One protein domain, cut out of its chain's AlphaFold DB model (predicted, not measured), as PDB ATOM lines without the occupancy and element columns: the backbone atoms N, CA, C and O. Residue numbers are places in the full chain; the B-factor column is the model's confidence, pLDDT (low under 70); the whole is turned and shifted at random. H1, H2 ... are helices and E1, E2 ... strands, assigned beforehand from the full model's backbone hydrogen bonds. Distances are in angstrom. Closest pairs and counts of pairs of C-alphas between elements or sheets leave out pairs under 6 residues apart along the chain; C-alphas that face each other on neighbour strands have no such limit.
ATOM      1  N   GLY A   3     -24.805 -40.468  51.677       59.31
ATOM      2  CA  GLY A   3     -24.113 -39.181  51.757       59.31
ATOM      3  C   GLY A   3     -24.909 -38.164  52.575       59.31
ATOM      4  O   GLY A   3     -26.117 -38.292  52.690       59.31
ATOM      5  N   GLY A   4     -24.253 -37.160  53.149       66.69
ATOM      6  CA  GLY A   4     -24.893 -35.952  53.681       66.69
ATOM      7  C   GLY A   4     -25.223 -34.929  52.580       66.69
ATOM      8  O   GLY A   4     -24.570 -34.976  51.546       66.69
ATOM      9  N   VAL A   5     -26.130 -33.960  52.778       71.50
ATOM     10  CA  VAL A   5     -26.253 -32.771  51.888       71.50
ATOM     11  C   VAL A   5     -25.841 -31.498  52.600       71.50
ATOM     12  O   VAL A   5     -26.202 -31.270  53.749       71.50
ATOM     13  N   ARG A   6     -25.133 -30.629  51.886       73.81
ATOM     14  CA  ARG A   6     -24.776 -29.275  52.296       73.81
ATOM     15  C   ARG A   6     -25.217 -28.298  51.220       73.81
ATOM     16  O   ARG A   6     -24.989 -28.556  50.043       73.81
ATOM     17  N   ILE A   7     -25.835 -27.188  51.614       73.69
ATOM     18  CA  ILE A   7     -26.335 -26.179  50.674       73.69
ATOM     19  C   ILE A   7     -25.617 -24.854  50.937       73.69
ATOM     20  O   ILE A   7     -25.563 -24.357  52.065       73.69
ATOM     21  N   TYR A   8     -25.072 -24.277  49.876       74.50
ATOM     22  CA  TYR A   8     -24.260 -23.071  49.888       74.50
ATOM     23  C   TYR A   8     -24.826 -22.037  48.923       74.50
ATOM     24  O   TYR A   8     -25.345 -22.375  47.856       74.50
ATOM     25  N   ARG A   9     -24.690 -20.763  49.291       76.50
ATOM     26  CA  ARG A   9     -24.794 -19.665  48.334       76.50
ATOM     27  C   ARG A   9     -23.464 -19.577  47.624       76.50
ATOM     28  O   ARG A   9     -22.425 -19.582  48.289       76.50
ATOM     29  N   PHE A  10     -23.509 -19.486  46.308       76.62
ATOM     30  CA  PHE A  10     -22.328 -19.183  45.523       76.62
ATOM     31  C   PHE A  10     -22.267 -17.669  45.273       76.62
ATOM     32  O   PHE A  10     -23.214 -17.075  44.778       76.62
ATOM     33  N   ASP A  11     -21.161 -17.034  45.661       75.88
ATOM     34  CA  ASP A  11     -20.909 -15.594  45.470       75.88
ATOM     35  C   ASP A  11     -19.661 -15.349  44.595       75.88
ATOM     36  O   ASP A  11     -19.047 -14.279  44.623       75.88
ATOM     37  N   GLY A  12     -19.226 -16.369  43.853       74.44
ATOM     38  CA  GLY A  12     -18.023 -16.327  43.029       74.44
ATOM     39  C   GLY A  12     -18.231 -15.722  41.641       74.44
ATOM     40  O   GLY A  12     -19.358 -15.443  41.223       74.44
ATOM     41  N   PRO A  13     -17.138 -15.525  40.879       79.94
ATOM     42  CA  PRO A  13     -17.249 -15.175  39.470       79.94
ATOM     43  C   PRO A  13     -18.003 -16.287  38.732       79.94
ATOM     44  O   PRO A  13     -17.814 -17.448  39.088       79.94
ATOM     45  N   PRO A  14     -18.813 -15.978  37.704       77.62
ATOM     46  CA  PRO A  14     -19.707 -16.967  37.119       77.62
ATOM     47  C   PRO A  14     -18.938 -18.095  36.393       77.62
ATOM     48  O   PRO A  14     -18.431 -17.836  35.296       77.62
ATOM     49  N   PRO A  15     -18.852 -19.323  36.945       78.50
ATOM     50  CA  PRO A  15     -18.233 -20.474  36.291       78.50
ATOM     51  C   PRO A  15     -18.908 -20.806  34.959       78.50
ATOM     52  O   PRO A  15     -20.078 -20.482  34.699       78.50
ATOM     53  N   VAL A  16     -18.146 -21.480  34.105       81.94
ATOM     54  CA  VAL A  16     -18.563 -21.916  32.768       81.94
ATOM     55  C   VAL A  16     -18.433 -23.436  32.622       81.94
ATOM     56  O   VAL A  16     -19.114 -24.040  31.786       81.94
ATOM     57  N   THR A  17     -17.593 -24.073  33.442       85.38
ATOM     58  CA  THR A  17     -17.315 -25.515  33.407       85.38
ATOM     59  C   THR A  17     -17.240 -26.115  34.816       85.38
ATOM     60  O   THR A  17     -16.954 -25.393  35.764       85.38
ATOM     61  N   PRO A  18     -17.450 -27.436  34.979       83.88
ATOM     62  CA  PRO A  18     -17.247 -28.112  36.266       83.88
ATOM     63  C   PRO A  18     -15.784 -28.134  36.745       83.88
ATOM     64  O   PRO A  18     -15.541 -28.503  37.889       83.88
ATOM     65  N   ASP A  19     -14.823 -27.764  35.892       86.06
ATOM     66  CA  ASP A  19     -13.394 -27.679  36.223       86.06
ATOM     67  C   ASP A  19     -12.959 -26.251  36.601       86.06
ATOM     68  O   ASP A  19     -11.768 -25.999  36.798       86.06
ATOM     69  N   ASP A  20     -13.900 -25.302  36.686       83.50
ATOM     70  CA  ASP A  20     -13.589 -23.934  37.093       83.50
ATOM     71  C   ASP A  20     -13.102 -23.889  38.552       83.50
ATOM     72  O   ASP A  20     -13.802 -24.355  39.452       83.50
ATOM     73  N   PRO A  21     -11.955 -23.245  38.834       76.75
ATOM     74  CA  PRO A  21     -11.363 -23.234  40.171       76.75
ATOM     75  C   PRO A  21     -12.200 -22.462  41.200       76.75
ATOM     76  O   PRO A  21     -11.988 -22.614  42.397       76.75
ATOM     77  N   CYS A  22     -13.154 -21.628  40.769       73.56
ATOM     78  CA  CYS A  22     -14.072 -20.963  41.694       73.56
ATOM     79  C   CYS A  22     -15.093 -21.925  42.321       73.56
ATOM     80  O   CYS A  22     -15.690 -21.571  43.334       73.56
ATOM     81  N   LEU A  23     -15.268 -23.122  41.752       70.31
ATOM     82  CA  LEU A  23     -16.138 -24.175  42.270       70.31
ATOM     83  C   LEU A  23     -15.470 -24.998  43.397       70.31
ATOM     84  O   LEU A  23     -16.163 -25.632  44.185       70.31
ATOM     85  N   ASP A  24     -14.143 -24.993  43.521       67.94
ATOM     86  CA  ASP A  24     -13.414 -25.839  44.481       67.94
ATOM     87  C   ASP A  24     -13.449 -25.261  45.908       67.94
ATOM     88  O   ASP A  24     -12.545 -24.505  46.254       67.94
ATOM     89  N   ASP A  25     -14.477 -25.592  46.717       62.78
ATOM     90  CA  ASP A  25     -14.637 -25.287  48.166       62.78
ATOM     91  C   ASP A  25     -14.065 -23.922  48.622       62.78
ATOM     92  O   ASP A  25     -13.570 -23.740  49.738       62.78
ATOM     93  N   GLY A  26     -14.098 -22.947  47.714       63.94
ATOM     94  CA  GLY A  26     -13.322 -21.726  47.815       63.94
ATOM     95  C   GLY A  26     -14.015 -20.696  48.699       63.94
ATOM     96  O   GLY A  26     -15.115 -20.930  49.204       63.94
ATOM     97  N   PRO A  27     -13.455 -19.481  48.819       66.44
ATOM     98  CA  PRO A  27     -14.075 -18.394  49.586       66.44
ATOM     99  C   PRO A  27     -15.438 -17.941  49.025       66.44
ATOM    100  O   PRO A  27     -16.068 -17.044  49.575       66.44
ATOM    101  N   TYR A  28     -15.871 -18.528  47.910       72.38
ATOM    102  CA  TYR A  28     -17.089 -18.207  47.184       72.38
ATOM    103  C   TYR A  28     -18.318 -18.974  47.680       72.38
ATOM    104  O   TYR A  28     -19.429 -18.615  47.300       72.38
ATOM    105  N   LEU A  29     -18.142 -20.011  48.507       72.06
ATOM    106  CA  LEU A  29     -19.247 -20.773  49.084       72.06
ATOM    107  C   LEU A  29     -19.557 -20.270  50.493       72.06
ATOM    108  O   LEU A  29     -18.856 -20.577  51.457       72.06
ATOM    109  N   THR A  30     -20.653 -19.529  50.630       72.31
ATOM    110  CA  THR A  30     -21.170 -19.145  51.945       72.31
ATOM    111  C   THR A  30     -22.204 -20.171  52.384       72.31
ATOM    112  O   THR A  30     -23.215 -20.374  51.708       72.31
ATOM    113  N   GLY A  31     -21.955 -20.840  53.515       63.34
ATOM    114  CA  GLY A  31     -22.919 -21.766  54.106       63.34
ATOM    115  C   GLY A  31     -24.237 -21.048  54.366       63.34
ATOM    116  O   GLY A  31     -24.274 -20.059  55.095       63.34
ATOM    117  N   LEU A  32     -25.314 -21.523  53.742       58.34
ATOM    118  CA  LEU A  32     -26.632 -20.913  53.923       58.34
ATOM    119  C   LEU A  32     -27.339 -21.373  55.181       58.34
ATOM    120  O   LEU A  32     -28.261 -20.716  55.661       58.34
ATOM    121  N   VAL A  33     -26.888 -22.505  55.701       56.41
ATOM    122  CA  VAL A  33     -27.351 -23.071  56.949       56.41
ATOM    123  C   VAL A  33     -26.186 -22.985  57.939       56.41
ATOM    124  O   VAL A  33     -25.109 -23.495  57.620       56.41
ATOM    125  N   PRO A  34     -26.373 -22.347  59.114       49.75
ATOM    126  CA  PRO A  34     -25.332 -22.215  60.138       49.75
ATOM    127  C   PRO A  34     -24.699 -23.557  60.526       49.75
ATOM    128  O   PRO A  34     -23.499 -23.642  60.762       49.75
ATOM    129  N   GLU A  35     -25.510 -24.615  60.509       53.81
ATOM    130  CA  GLU A  35     -25.100 -26.005  60.651       53.81
ATOM    131  C   GLU A  35     -25.723 -26.776  59.487       53.81
ATOM    132  O   GLU A  35     -26.887 -27.161  59.554       53.81
ATOM    133  N   ASN A  36     -24.996 -26.935  58.374       54.91
ATOM    134  CA  ASN A  36     -25.455 -27.773  57.265       54.91
ATOM    135  C   ASN A  36     -25.813 -29.168  57.809       54.91
ATOM    136  O   ASN A  36     -24.910 -29.882  58.260       54.91
ATOM    137  N   PRO A  37     -27.095 -29.563  57.810       51.03
ATOM    138  CA  PRO A  37     -27.497 -30.796  58.454       51.03
ATOM    139  C   PRO A  37     -26.936 -31.985  57.672       51.03
ATOM    140  O   PRO A  37     -27.137 -32.118  56.467       51.03
ATOM    141  N   SER A  38     -26.231 -32.873  58.371       57.88
ATOM    142  CA  SER A  38     -25.728 -34.138  57.828       57.88
ATOM    143  C   SER A  38     -26.884 -35.114  57.600       57.88
ATOM    144  O   SER A  38     -27.131 -35.994  58.422       57.88
ATOM    145  N   LEU A  39     -27.640 -34.925  56.522       58.62
ATOM    146  CA  LEU A  39     -28.844 -35.710  56.246       58.62
ATOM    147  C   LEU A  39     -28.581 -36.884  55.326       58.62
ATOM    148  O   LEU A  39     -27.876 -36.695  54.347       58.62
ATOM    149  N   PRO A  40     -29.245 -38.029  55.523       59.62
ATOM    150  CA  PRO A  40     -29.204 -39.099  54.547       59.62
ATOM    151  C   PRO A  40     -29.707 -38.599  53.187       59.62
ATOM    152  O   PRO A  40     -30.881 -38.280  52.991       59.62
ATOM    153  N   PHE A  41     -28.785 -38.559  52.249       68.12
ATOM    154  CA  PHE A  41     -28.969 -38.367  50.829       68.12
ATOM    155  C   PHE A  41     -28.463 -39.642  50.179       68.12
ATOM    156  O   PHE A  41     -27.481 -40.211  50.655       68.12
ATOM    157  N   GLY A  42     -29.190 -40.145  49.186       68.88
ATOM    158  CA  GLY A  42     -29.103 -41.540  48.764       68.88
ATOM    159  C   GLY A  42     -27.730 -42.077  48.338       68.88
ATOM    160  O   GLY A  42     -26.675 -41.485  48.554       68.88
ATOM    161  N   PRO A  43     -27.708 -43.263  47.724       74.12
ATOM    162  CA  PRO A  43     -26.481 -43.815  47.164       74.12
ATOM    163  C   PRO A  43     -25.895 -42.894  46.079       74.12
ATOM    164  O   PRO A  43     -26.625 -42.365  45.242       74.12
ATOM    165  N   THR A  44     -24.574 -42.678  46.100       71.12
ATOM    166  CA  THR A  44     -23.846 -41.771  45.188       71.12
ATOM    167  C   THR A  44     -24.154 -42.026  43.709       71.12
ATOM    168  O   THR A  44     -24.331 -41.095  42.928       71.12
ATOM    169  N   ASP A  45     -24.238 -43.288  43.315       72.69
ATOM    170  CA  ASP A  45     -24.574 -43.735  41.965       72.69
ATOM    171  C   ASP A  45     -25.992 -43.330  41.540       72.69
ATOM    172  O   ASP A  45     -26.210 -42.903  40.405       72.69
ATOM    173  N   GLU A  46     -26.947 -43.375  42.464       82.56
ATOM    174  CA  GLU A  46     -28.328 -42.980  42.201       82.56
ATOM    175  C   GLU A  46     -28.494 -41.461  42.146       82.56
ATOM    176  O   GLU A  46     -29.279 -40.948  41.348       82.56
ATOM    177  N   ILE A  47     -27.736 -40.728  42.961       80.50
ATOM    178  CA  ILE A  47     -27.800 -39.265  43.021       80.50
ATOM    179  C   ILE A  47     -27.457 -38.645  41.673       80.50
ATOM    180  O   ILE A  47     -28.180 -37.766  41.202       80.50
ATOM    181  N   ARG A  48     -26.390 -39.123  41.025       86.06
ATOM    182  CA  ARG A  48     -26.003 -38.627  39.700       86.06
ATOM    183  C   ARG A  48     -27.150 -38.785  38.703       86.06
ATOM    184  O   ARG A  48     -27.497 -37.825  38.026       86.06
ATOM    185  N   ALA A  49     -27.784 -39.958  38.679       87.44
ATOM    186  CA  ALA A  49     -28.902 -40.238  37.783       87.44
ATOM    187  C   ALA A  49     -30.130 -39.352  38.060       87.44
ATOM    188  O   ALA A  49     -30.835 -38.972  37.126       87.44
ATOM    189  N   VAL A  50     -30.397 -39.014  39.326       87.56
ATOM    190  CA  VAL A  50     -31.472 -38.084  39.704       87.56
ATOM    191  C   VAL A  50     -31.168 -36.670  39.200       87.56
ATOM    192  O   VAL A  50     -32.023 -36.044  38.575       87.56
ATOM    193  N   PHE A  51     -29.944 -36.172  39.401       88.00
ATOM    194  CA  PHE A  51     -29.551 -34.856  38.887       88.00
ATOM    195  C   PHE A  51     -29.553 -34.799  37.355       88.00
ATOM    196  O   PHE A  51     -30.036 -33.815  36.804       88.00
ATOM    197  N   ASP A  52     -29.109 -35.855  36.670       89.69
ATOM    198  CA  ASP A  52     -29.167 -35.947  35.203       89.69
ATOM    199  C   ASP A  52     -30.610 -35.853  34.666       89.69
ATOM    200  O   ASP A  52     -30.832 -35.317  33.580       89.69
ATOM    201  N   ARG A  53     -31.610 -36.337  35.422       90.12
ATOM    202  CA  ARG A  53     -33.035 -36.232  35.055       90.12
ATOM    203  C   ARG A  53     -33.619 -34.838  35.286       90.12
ATOM    204  O   ARG A  53     -34.369 -34.354  34.440       90.12
ATOM    205  N   HIS A  54     -33.317 -34.215  36.427       88.50
ATOM    206  CA  HIS A  54     -33.955 -32.953  36.842       88.50
ATOM    207  C   HIS A  54     -33.206 -31.699  36.408       88.50
ATOM    208  O   HIS A  54     -33.771 -30.604  36.433       88.50
ATOM    209  N   VAL A  55     -31.947 -31.839  36.001       88.19
ATOM    210  CA  VAL A  55     -31.097 -30.722  35.599       88.19
ATOM    211  C   VAL A  55     -30.638 -30.927  34.158       88.19
ATOM    212  O   VAL A  55     -29.525 -31.399  33.917       88.19
ATOM    213  N   PRO A  56     -31.487 -30.565  33.177       76.19
ATOM    214  CA  PRO A  56     -31.073 -30.557  31.785       76.19
ATOM    215  C   PRO A  56     -29.892 -29.586  31.663       76.19
ATOM    216  O   PRO A  56     -29.977 -28.460  32.144       76.19
ATOM    217  N   ASP A  57     -28.792 -30.045  31.066       87.12
ATOM    218  CA  ASP A  57     -27.506 -29.340  30.899       87.12
ATOM    219  C   ASP A  57     -26.480 -29.481  32.033       87.12
ATOM    220  O   ASP A  57     -25.433 -28.825  31.985       87.12
ATOM    221  N   ILE A  58     -26.705 -30.360  33.015       90.88
ATOM    222  CA  ILE A  58     -25.645 -30.685  33.975       90.88
ATOM    223  C   ILE A  58     -24.456 -31.369  33.283       90.88
ATOM    224  O   ILE A  58     -24.595 -32.330  32.525       90.88
ATOM    225  N   ARG A  59     -23.257 -30.844  33.533       91.62
ATOM    226  CA  ARG A  59     -21.981 -31.355  33.024       91.62
ATOM    227  C   ARG A  59     -21.158 -31.871  34.183       91.62
ATOM    228  O   ARG A  59     -20.955 -31.152  35.154       91.62
ATOM    229  N   TRP A  60     -20.645 -33.083  34.046       90.62
ATOM    230  CA  TRP A  60     -19.839 -33.730  35.074       90.62
ATOM    231  C   TRP A  60     -18.373 -33.776  34.666       90.62
ATOM    232  O   TRP A  60     -18.072 -34.123  33.521       90.62
ATOM    233  N   ASN A  61     -17.468 -33.500  35.601       89.81
ATOM    234  CA  ASN A  61     -16.050 -33.806  35.425       89.81
ATOM    235  C   ASN A  61     -15.681 -35.190  35.991       89.81
ATOM    236  O   ASN A  61     -16.495 -35.889  36.603       89.81
ATOM    237  N   ALA A  62     -14.422 -35.589  35.794       86.19
ATOM    238  CA  ALA A  62     -13.897 -36.878  36.254       86.19
ATOM    239  C   ALA A  62     -13.853 -37.019  37.788       86.19
ATOM    240  O   ALA A  62     -13.781 -38.136  38.293       86.19
ATOM    241  N   ARG A  63     -13.903 -35.902  38.527       80.94
ATOM    242  CA  ARG A  63     -13.895 -35.875  39.998       80.94
ATOM    243  C   ARG A  63     -15.288 -36.060  40.603       80.94
ATOM    244  O   ARG A  63     -15.403 -36.171  41.817       80.94
ATOM    245  N   GLY A  64     -16.334 -36.108  39.776       83.44
ATOM    246  CA  GLY A  64     -17.715 -36.172  40.249       83.44
ATOM    247  C   GLY A  64     -18.300 -34.806  40.606       83.44
ATOM    248  O   GLY A  64     -19.304 -34.755  41.306       83.44
ATOM    249  N   THR A  65     -17.718 -33.704  40.126       86.62
ATOM    250  CA  THR A  65     -18.336 -32.375  40.209       86.62
ATOM    251  C   THR A  65     -19.276 -32.185  39.027       86.62
ATOM    252  O   THR A  65     -18.856 -32.252  37.871       86.62
ATOM    253  N   GLY A  66     -20.551 -31.968  39.323       89.81
ATOM    254  CA  GLY A  66     -21.598 -31.588  38.390       89.81
ATOM    255  C   GLY A  66     -21.783 -30.077  38.381       89.81
ATOM    256  O   GLY A  66     -21.810 -29.441  39.430       89.81
ATOM    257  N   PHE A  67     -21.934 -29.495  37.201       90.81
ATOM    258  CA  PHE A  67     -22.172 -28.070  37.026       90.81
ATOM    259  C   PHE A  67     -23.287 -27.836  36.015       90.81
ATOM    260  O   PHE A  67     -23.261 -28.404  34.923       90.81
ATOM    261  N   ALA A  68     -24.240 -26.975  36.356       90.25
ATOM    262  CA  ALA A  68     -25.292 -26.540  35.452       90.25
ATOM    263  C   ALA A  68     -25.532 -25.039  35.593       90.25
ATOM    264  O   ALA A  68     -25.506 -24.486  36.695       90.25
ATOM    265  N   ARG A  69     -25.830 -24.382  34.474       86.38
ATOM    266  CA  ARG A  69     -26.202 -22.969  34.469       86.38
ATOM    267  C   ARG A  69     -27.276 -22.691  33.436       86.38
ATOM    268  O   ARG A  69     -27.095 -22.969  32.254       86.38
ATOM    269  N   ARG A  70     -28.369 -22.078  33.882       82.25
ATOM    270  CA  ARG A  70     -29.506 -21.689  33.049       82.25
ATOM    271  C   ARG A  70     -30.021 -20.314  33.463       82.25
ATOM    272  O   ARG A  70     -30.712 -20.155  34.466       82.25
ATOM    273  N   GLY A  71     -29.700 -19.302  32.661       80.00
ATOM    274  CA  GLY A  71     -30.050 -17.915  32.969       80.00
ATOM    275  C   GLY A  71     -29.399 -17.454  34.275       80.00
ATOM    276  O   GLY A  71     -28.174 -17.404  34.365       80.00
ATOM    277  N   LYS A  72     -30.227 -17.117  35.271       74.25
ATOM    278  CA  LYS A  72     -29.782 -16.712  36.617       74.25
ATOM    279  C   LYS A  72     -29.580 -17.886  37.575       74.25
ATOM    280  O   LYS A  72     -28.988 -17.699  38.626       74.25
ATOM    281  N   PHE A  73     -30.069 -19.073  37.223       77.31
ATOM    282  CA  PHE A  73     -29.852 -20.256  38.033       77.31
ATOM    283  C   PHE A  73     -28.494 -20.858  37.700       77.31
ATOM    284  O   PHE A  73     -28.222 -21.217  36.552       77.31
ATOM    285  N   GLN A  74     -27.656 -20.977  38.716       82.94
ATOM    286  CA  GLN A  74     -26.399 -21.693  38.665       82.94
ATOM    287  C   GLN A  74     -26.412 -22.743  39.762       82.94
ATOM    288  O   GLN A  74     -26.873 -22.460  40.867       82.94
ATOM    289  N   MET A  75     -25.919 -23.934  39.438       85.62
ATOM    290  CA  MET A  75     -25.790 -25.032  40.374       85.62
ATOM    291  C   MET A  75     -24.447 -25.726  40.217       85.62
ATOM    292  O   MET A  75     -24.030 -26.077  39.113       85.62
ATOM    293  N   GLN A  76     -23.839 -26.012  41.356       86.50
ATOM    294  CA  GLN A  76     -22.751 -26.961  41.494       86.50
ATOM    295  C   GLN A  76     -23.202 -28.120  42.381       86.50
ATOM    296  O   GLN A  76     -23.828 -27.880  43.407       86.50
ATOM    297  N   VAL A  77     -22.861 -29.351  42.007       86.12
ATOM    298  CA  VAL A  77     -23.039 -30.572  42.801       86.12
ATOM    299  C   VAL A  77     -21.669 -31.210  42.973       86.12
ATOM    300  O   VAL A  77     -21.043 -31.566  41.983       86.12
ATOM    301  N   VAL A  78     -21.191 -31.387  44.197       83.75
ATOM    302  CA  VAL A  78     -19.957 -32.148  44.460       83.75
ATOM    303  C   VAL A  78     -20.351 -33.494  45.035       83.75
ATOM    304  O   VAL A  78     -20.977 -33.532  46.088       83.75
ATOM    305  N   MET A  79     -20.034 -34.590  44.347       82.62
ATOM    306  CA  MET A  79     -20.352 -35.934  44.832       82.62
ATOM    307  C   MET A  79     -19.420 -36.358  45.979       82.62
ATOM    308  O   MET A  79     -18.280 -35.891  46.037       82.62
ATOM    309  N   PRO A  80     -19.858 -37.270  46.871       75.88
ATOM    310  CA  PRO A  80     -19.000 -37.814  47.914       75.88
ATOM    311  C   PRO A  80     -17.781 -38.491  47.283       75.88
ATOM    312  O   PRO A  80     -17.907 -39.230  46.303       75.88
ATOM    313  N   SER A  81     -16.612 -38.264  47.869       71.50
ATOM    314  CA  SER A  81     -15.354 -38.919  47.505       71.50
ATOM    315  C   SER A  81     -14.843 -39.734  48.694       71.50
ATOM    316  O   SER A  81     -15.417 -39.671  49.779       71.50
ATOM    317  N   GLY A  82     -13.773 -40.517  48.515       64.50
ATOM    318  CA  GLY A  82     -13.221 -41.371  49.580       64.50
ATOM    319  C   GLY A  82     -12.974 -40.651  50.917       64.50
ATOM    320  O   GLY A  82     -13.095 -41.283  51.963       64.50
ATOM    321  N   ASP A  83     -12.730 -39.337  50.876       63.53
ATOM    322  CA  ASP A  83     -12.442 -38.498  52.046       63.53
ATOM    323  C   ASP A  83     -13.640 -37.645  52.515       63.53
ATOM    324  O   ASP A  83     -13.592 -37.043  53.588       63.53
ATOM    325  N   SER A  84     -14.732 -37.584  51.741       66.00
ATOM    326  CA  SER A  84     -15.919 -36.777  52.053       66.00
ATOM    327  C   SER A  84     -17.197 -37.596  51.934       66.00
ATOM    328  O   SER A  84     -17.584 -38.027  50.853       66.00
ATOM    329  N   GLY A  85     -17.911 -37.740  53.051       69.25
ATOM    330  CA  GLY A  85     -19.232 -38.367  53.093       69.25
ATOM    331  C   GLY A  85     -20.385 -37.436  52.709       69.25
ATOM    332  O   GLY A  85     -21.524 -37.764  53.017       69.25
ATOM    333  N   PHE A  86     -20.130 -36.269  52.111       71.81
ATOM    334  CA  PHE A  86     -21.135 -35.226  51.879       71.81
ATOM    335  C   PHE A  86     -21.220 -34.813  50.414       71.81
ATOM    336  O   PHE A  86     -20.223 -34.830  49.698       71.81
ATOM    337  N   ILE A  87     -22.411 -34.373  50.020       74.19
ATOM    338  CA  ILE A  87     -22.694 -33.668  48.779       74.19
ATOM    339  C   ILE A  87     -22.844 -32.194  49.062       74.19
ATOM    340  O   ILE A  87     -23.618 -31.811  49.935       74.19
ATOM    341  N   SER A  88     -22.146 -31.376  48.286       75.75
ATOM    342  CA  SER A  88     -22.262 -29.922  48.348       75.75
ATOM    343  C   SER A  88     -23.062 -29.414  47.156       75.75
ATOM    344  O   SER A  88     -22.755 -29.760  46.017       75.75
ATOM    345  N   LEU A  89     -24.070 -28.589  47.431       76.38
ATOM    346  CA  LEU A  89     -24.896 -27.899  46.449       76.38
ATOM    347  C   LEU A  89     -24.647 -26.392  46.541       76.38
ATOM    348  O   LEU A  89     -25.033 -25.777  47.532       76.38
ATOM    349  N   GLY A  90     -24.007 -25.794  45.537       77.44
ATOM    350  CA  GLY A  90     -23.800 -24.341  45.445       77.44
ATOM    351  C   GLY A  90     -24.810 -23.707  44.493       77.44
ATOM    352  O   GLY A  90     -24.891 -24.160  43.354       77.44
ATOM    353  N   LEU A  91     -25.593 -22.717  44.941       76.88
ATOM    354  CA  LEU A  91     -26.743 -22.179  44.194       76.88
ATOM    355  C   LEU A  91     -26.762 -20.635  44.163       76.88
ATOM    356  O   LEU A  91     -26.534 -20.007  45.197       76.88
ATOM    357  N   ASP A  92     -27.105 -20.046  43.006       77.62
ATOM    358  CA  ASP A  92     -27.244 -18.577  42.817       77.62
ATOM    359  C   ASP A  92     -28.696 -18.061  42.932       77.62
ATOM    360  O   ASP A  92     -28.926 -16.898  43.262       77.62
ATOM    361  N   ASP A  93     -29.697 -18.907  42.653       76.25
ATOM    362  CA  ASP A  93     -31.123 -18.546  42.702       76.25
ATOM    363  C   ASP A  93     -31.904 -19.523  43.584       76.25
ATOM    364  O   ASP A  93     -32.170 -20.669  43.217       76.25
ATOM    365  N   TYR A  94     -32.317 -19.019  44.745       70.56
ATOM    366  CA  TYR A  94     -33.029 -19.751  45.788       70.56
ATOM    367  C   TYR A  94     -34.394 -20.283  45.380       70.56
ATOM    368  O   TYR A  94     -34.795 -21.357  45.826       70.56
ATOM    369  N   SER A  95     -35.134 -19.527  44.574       74.44
ATOM    370  CA  SER A  95     -36.489 -19.918  44.187       74.44
ATOM    371  C   SER A  95     -36.442 -21.136  43.266       74.44
ATOM    372  O   SER A  95     -37.138 -22.129  43.492       74.44
ATOM    373  N   THR A  96     -35.519 -21.099  42.306       76.88
ATOM    374  CA  THR A  96     -35.233 -22.203  41.392       76.88
ATOM    375  C   THR A  96     -34.583 -23.385  42.125       76.88
ATOM    376  O   THR A  96     -34.956 -24.533  41.892       76.88
ATOM    377  N   ALA A  97     -33.691 -23.121  43.085       75.25
ATOM    378  CA  ALA A  97     -33.102 -24.136  43.960       75.25
ATOM    379  C   ALA A  97     -34.150 -24.909  44.773       75.25
ATOM    380  O   ALA A  97     -34.158 -26.139  44.774       75.25
ATOM    381  N   ALA A  98     -35.062 -24.202  45.445       75.88
ATOM    382  CA  ALA A  98     -36.119 -24.828  46.232       75.88
ATOM    383  C   ALA A  98     -37.064 -25.662  45.353       75.88
ATOM    384  O   ALA A  98     -37.532 -26.715  45.782       75.88
ATOM    385  N   ALA A  99     -37.337 -25.215  44.122       79.81
ATOM    386  CA  ALA A  99     -38.115 -25.989  43.160       79.81
ATOM    387  C   ALA A  99     -37.403 -27.294  42.763       79.81
ATOM    388  O   ALA A  99     -38.027 -28.353  42.797       79.81
ATOM    389  N   LEU A 100     -36.100 -27.243  42.465       82.25
ATOM    390  CA  LEU A 100     -35.301 -28.431  42.151       82.25
ATOM    391  C   LEU A 100     -35.265 -29.429  43.318       82.25
ATOM    392  O   LEU A 100     -35.515 -30.615  43.114       82.25
ATOM    393  N   LEU A 101     -34.997 -28.962  44.539       79.31
ATOM    394  CA  LEU A 101     -34.940 -29.836  45.716       79.31
ATOM    395  C   LEU A 101     -36.278 -30.541  45.972       79.31
ATOM    396  O   LEU A 101     -36.280 -31.728  46.287       79.31
ATOM    397  N   ARG A 102     -37.409 -29.856  45.745       78.62
ATOM    398  CA  ARG A 102     -38.745 -30.472  45.819       78.62
ATOM    399  C   ARG A 102     -38.985 -31.529  44.743       78.62
ATOM    400  O   ARG A 102     -39.650 -32.518  45.022       78.62
ATOM    401  N   LEU A 103     -38.470 -31.343  43.524       84.06
ATOM    402  CA  LEU A 103     -38.566 -32.363  42.470       84.06
ATOM    403  C   LEU A 103     -37.772 -33.620  42.841       84.06
ATOM    404  O   LEU A 103     -38.270 -34.734  42.684       84.06
ATOM    405  N   ILE A 104     -36.569 -33.432  43.388       82.31
ATOM    406  CA  ILE A 104     -35.724 -34.524  43.883       82.31
ATOM    407  C   ILE A 104     -36.419 -35.260  45.036       82.31
ATOM    408  O   ILE A 104     -36.459 -36.488  45.034       82.31
ATOM    409  N   GLU A 105     -36.994 -34.526  45.990       78.69
ATOM    410  CA  GLU A 105     -37.755 -35.091  47.109       78.69
ATOM    411  C   GLU A 105     -38.991 -35.869  46.630       78.69
ATOM    412  O   GLU A 105     -39.254 -36.968  47.104       78.69
ATOM    413  N   ALA A 106     -39.728 -35.344  45.648       82.38
ATOM    414  CA  ALA A 106     -40.890 -36.028  45.087       82.38
ATOM    415  C   ALA A 106     -40.517 -37.347  44.388       82.38
ATOM    416  O   ALA A 106     -41.281 -38.308  44.445       82.38
ATOM    417  N   GLU A 107     -39.352 -37.406  43.734       85.69
ATOM    418  CA  GLU A 107     -38.848 -38.646  43.141       85.69
ATOM    419  C   GLU A 107     -38.332 -39.619  44.210       85.69
ATOM    420  O   GLU A 107     -38.577 -40.824  44.117       85.69
ATOM    421  N   ARG A 108     -37.615 -39.109  45.218       83.00
ATOM    422  CA  ARG A 108     -36.954 -39.884  46.274       83.00
ATOM    423  C   ARG A 108     -37.355 -39.353  47.661       83.00
ATOM    424  O   ARG A 108     -36.550 -38.684  48.305       83.00
ATOM    425  N   PRO A 109     -38.558 -39.688  48.160       75.69
ATOM    426  CA  PRO A 109     -39.084 -39.130  49.412       75.69
ATOM    427  C   PRO A 109     -38.304 -39.568  50.657       75.69
ATOM    428  O   PRO A 109     -38.333 -38.892  51.682       75.69
ATOM    429  N   ASP A 110     -37.570 -40.679  50.566       75.75
ATOM    430  CA  ASP A 110     -36.689 -41.159  51.636       75.75
ATOM    431  C   ASP A 110     -35.371 -40.370  51.723       75.75
ATOM    432  O   ASP A 110     -34.584 -40.568  52.652       75.75
ATOM    433  N   TRP A 111     -35.089 -39.506  50.742       75.06
ATOM    434  CA  TRP A 111     -33.929 -38.623  50.742       75.06
ATOM    435  C   TRP A 111     -34.372 -37.292  51.346       75.06
ATOM    436  O   TRP A 111     -35.180 -36.564  50.778       75.06
ATOM    437  N   TYR A 112     -33.859 -36.961  52.524       64.94
ATOM    438  CA  TYR A 112     -34.249 -35.744  53.234       64.94
ATOM    439  C   TYR A 112     -33.425 -34.582  52.675       64.94
ATOM    440  O   TYR A 112     -32.330 -34.316  53.152       64.94
ATOM    441  N   THR A 113     -33.886 -33.927  51.609       64.81
ATOM    442  CA  THR A 113     -33.013 -33.089  50.761       64.81
ATOM    443  C   THR A 113     -33.001 -31.595  51.099       64.81
ATOM    444  O   THR A 113     -32.362 -30.818  50.391       64.81
ATOM    445  N   SER A 114     -33.705 -31.146  52.144       63.34
ATOM    446  CA  SER A 114     -34.189 -29.762  52.111       63.34
ATOM    447  C   SER A 114     -34.408 -29.058  53.458       63.34
ATOM    448  O   SER A 114     -35.442 -29.264  54.087       63.34
ATOM    449  N   TRP A 115     -33.517 -28.141  53.851       58.50
ATOM    450  CA  TRP A 115     -33.727 -27.184  54.954       58.50
ATOM    451  C   TRP A 115     -33.751 -25.744  54.421       58.50
ATOM    452  O   TRP A 115     -32.886 -25.352  53.641       58.50
ATOM    453  N   PHE A 116     -34.742 -24.960  54.835       55.84
ATOM    454  CA  PHE A 116     -35.003 -23.584  54.424       55.84
ATOM    455  C   PHE A 116     -35.493 -22.763  55.623       55.84
ATOM    456  O   PHE A 116     -36.468 -23.143  56.262       55.84
ATOM    457  N   ASP A 117     -34.834 -21.637  55.919       54.94
ATOM    458  CA  ASP A 117     -35.265 -20.658  56.937       54.94
ATOM    459  C   ASP A 117     -35.685 -21.282  58.287       54.94
ATOM    460  O   ASP A 117     -36.729 -20.985  58.866       54.94
ATOM    461  N   GLY A 118     -34.894 -22.244  58.768       58.97
ATOM    462  CA  GLY A 118     -35.185 -22.920  60.031       58.97
ATOM    463  C   GLY A 118     -36.238 -24.039  59.952       58.97
ATOM    464  O   GLY A 118     -36.713 -24.478  61.000       58.97
ATOM    465  N   LYS A 119     -36.638 -24.490  58.753       62.62
ATOM    466  CA  LYS A 119     -37.660 -25.534  58.533       62.62
ATOM    467  C   LYS A 119     -37.294 -26.488  57.397       62.62
ATOM    468  O   LYS A 119     -36.627 -26.103  56.446       62.62
ATOM    469  N   TRP A 120     -37.778 -27.728  57.431       65.94
ATOM    470  CA  TRP A 120     -37.630 -28.638  56.288       65.94
ATOM    471  C   TRP A 120     -38.563 -28.229  55.131       65.94
ATOM    472  O   TRP A 120     -39.707 -27.850  55.391       65.94
ATOM    473  N   LEU A 121     -38.147 -28.335  53.854       63.72
ATOM    474  CA  LEU A 121     -39.082 -28.094  52.732       63.72
ATOM    475  C   LEU A 121     -40.238 -29.101  52.735       63.72
ATOM    476  O   LEU A 121     -41.345 -28.692  52.413       63.72
TER     477      LEU A 121
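This is residues 3 to 121 of the 129 residues of an uncharacterized protein of Antarctobacter heliothermus (UniProt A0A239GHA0). A twisted sheet of five strands, E2, E1, E6, E5 and E4, forms a wall on which two helices, H1 and H2, pack, touching each other at a steep tilt. The long loop of residues 11 to 28 links the edge strand E2 to E1, and residues 108 to 121 fold back after H2. The printed part has 119 residues, with the named elements in the order E1, E2, E3, H1, E4, E5, E6, H2. The sheet is mixed and the class is mixed, helices and strands, though under half of the residues are in named elements. The whole is compact and rounded, with a radius of gyration of the C-alphas of 13.0 A and spans of 32 by 29 by 29 A.

E1, residues 3 to 10, begins at C-alpha 3 (-24.113, -39.181, 51.757) and is 21.0 A long. E2 is residues 29 to 31 and E3 residues 41 to 43. H1, residues 44 to 54, is 15.8 A long and starts at C-alpha 44 (-23.846, -41.771, 45.188). E4, residues 65 to 70, is 17.0 A long, E5, residues 73 to 78, is 16.8 A, and E6, residues 86 to 91, is 16.1 A. H2, residues 94 to 107, is 19.9 A long and ends at C-alpha 107 (-38.848, -38.646, 43.141).

E1 and E2 are a hairpin, antiparallel, with N 9 and O 30 2.9 A apart. E1 and E6 are parallel at 24 degrees, with N 6 and O 87 2.7 A apart. E4, E5 and E6 are a meander, each strand the antiparallel neighbour of the one before; N 66 and O 77 are 2.7 A apart, and N 76 and O 90 2.9 A. E3 pairs with no named strand; its closest C-alpha to E1 is that of Phe 41, 5.0 A from that of Gly 3. H1 is on the sheet at a height of 9.3 A, over E6 and along the strands at 7 degrees to E6 on the local plane; with 2 of its C-alphas on E5, it only just fails to lie over that strand. H2 is on the sheet at a height of 11.2 A, over E6 and, only just, over E5 with 3 C-alphas, and only just slantwise to the strands at 31 degrees to E6 on the local plane. With its residues 100 to 104 alone, H2 touches H1, opposite ways at a steep tilt of 63 degrees; the closest C-alphas are those of Val 50 and Ile 104, 6.9 A apart. Every O i to N i+4 pair is within hydrogen-bond range in H2, and 6 of 7 in H1.

The C-alphas farthest apart, those of Ala 62 and Gly 118, are 34.8 A apart. The printed part has no cut. The link from E1 to E2, 18 residues, is long. The mean pLDDT of the printed part is 75.2, and 32 residues are under 70, among them residues 31 to 42 and 112 to 121.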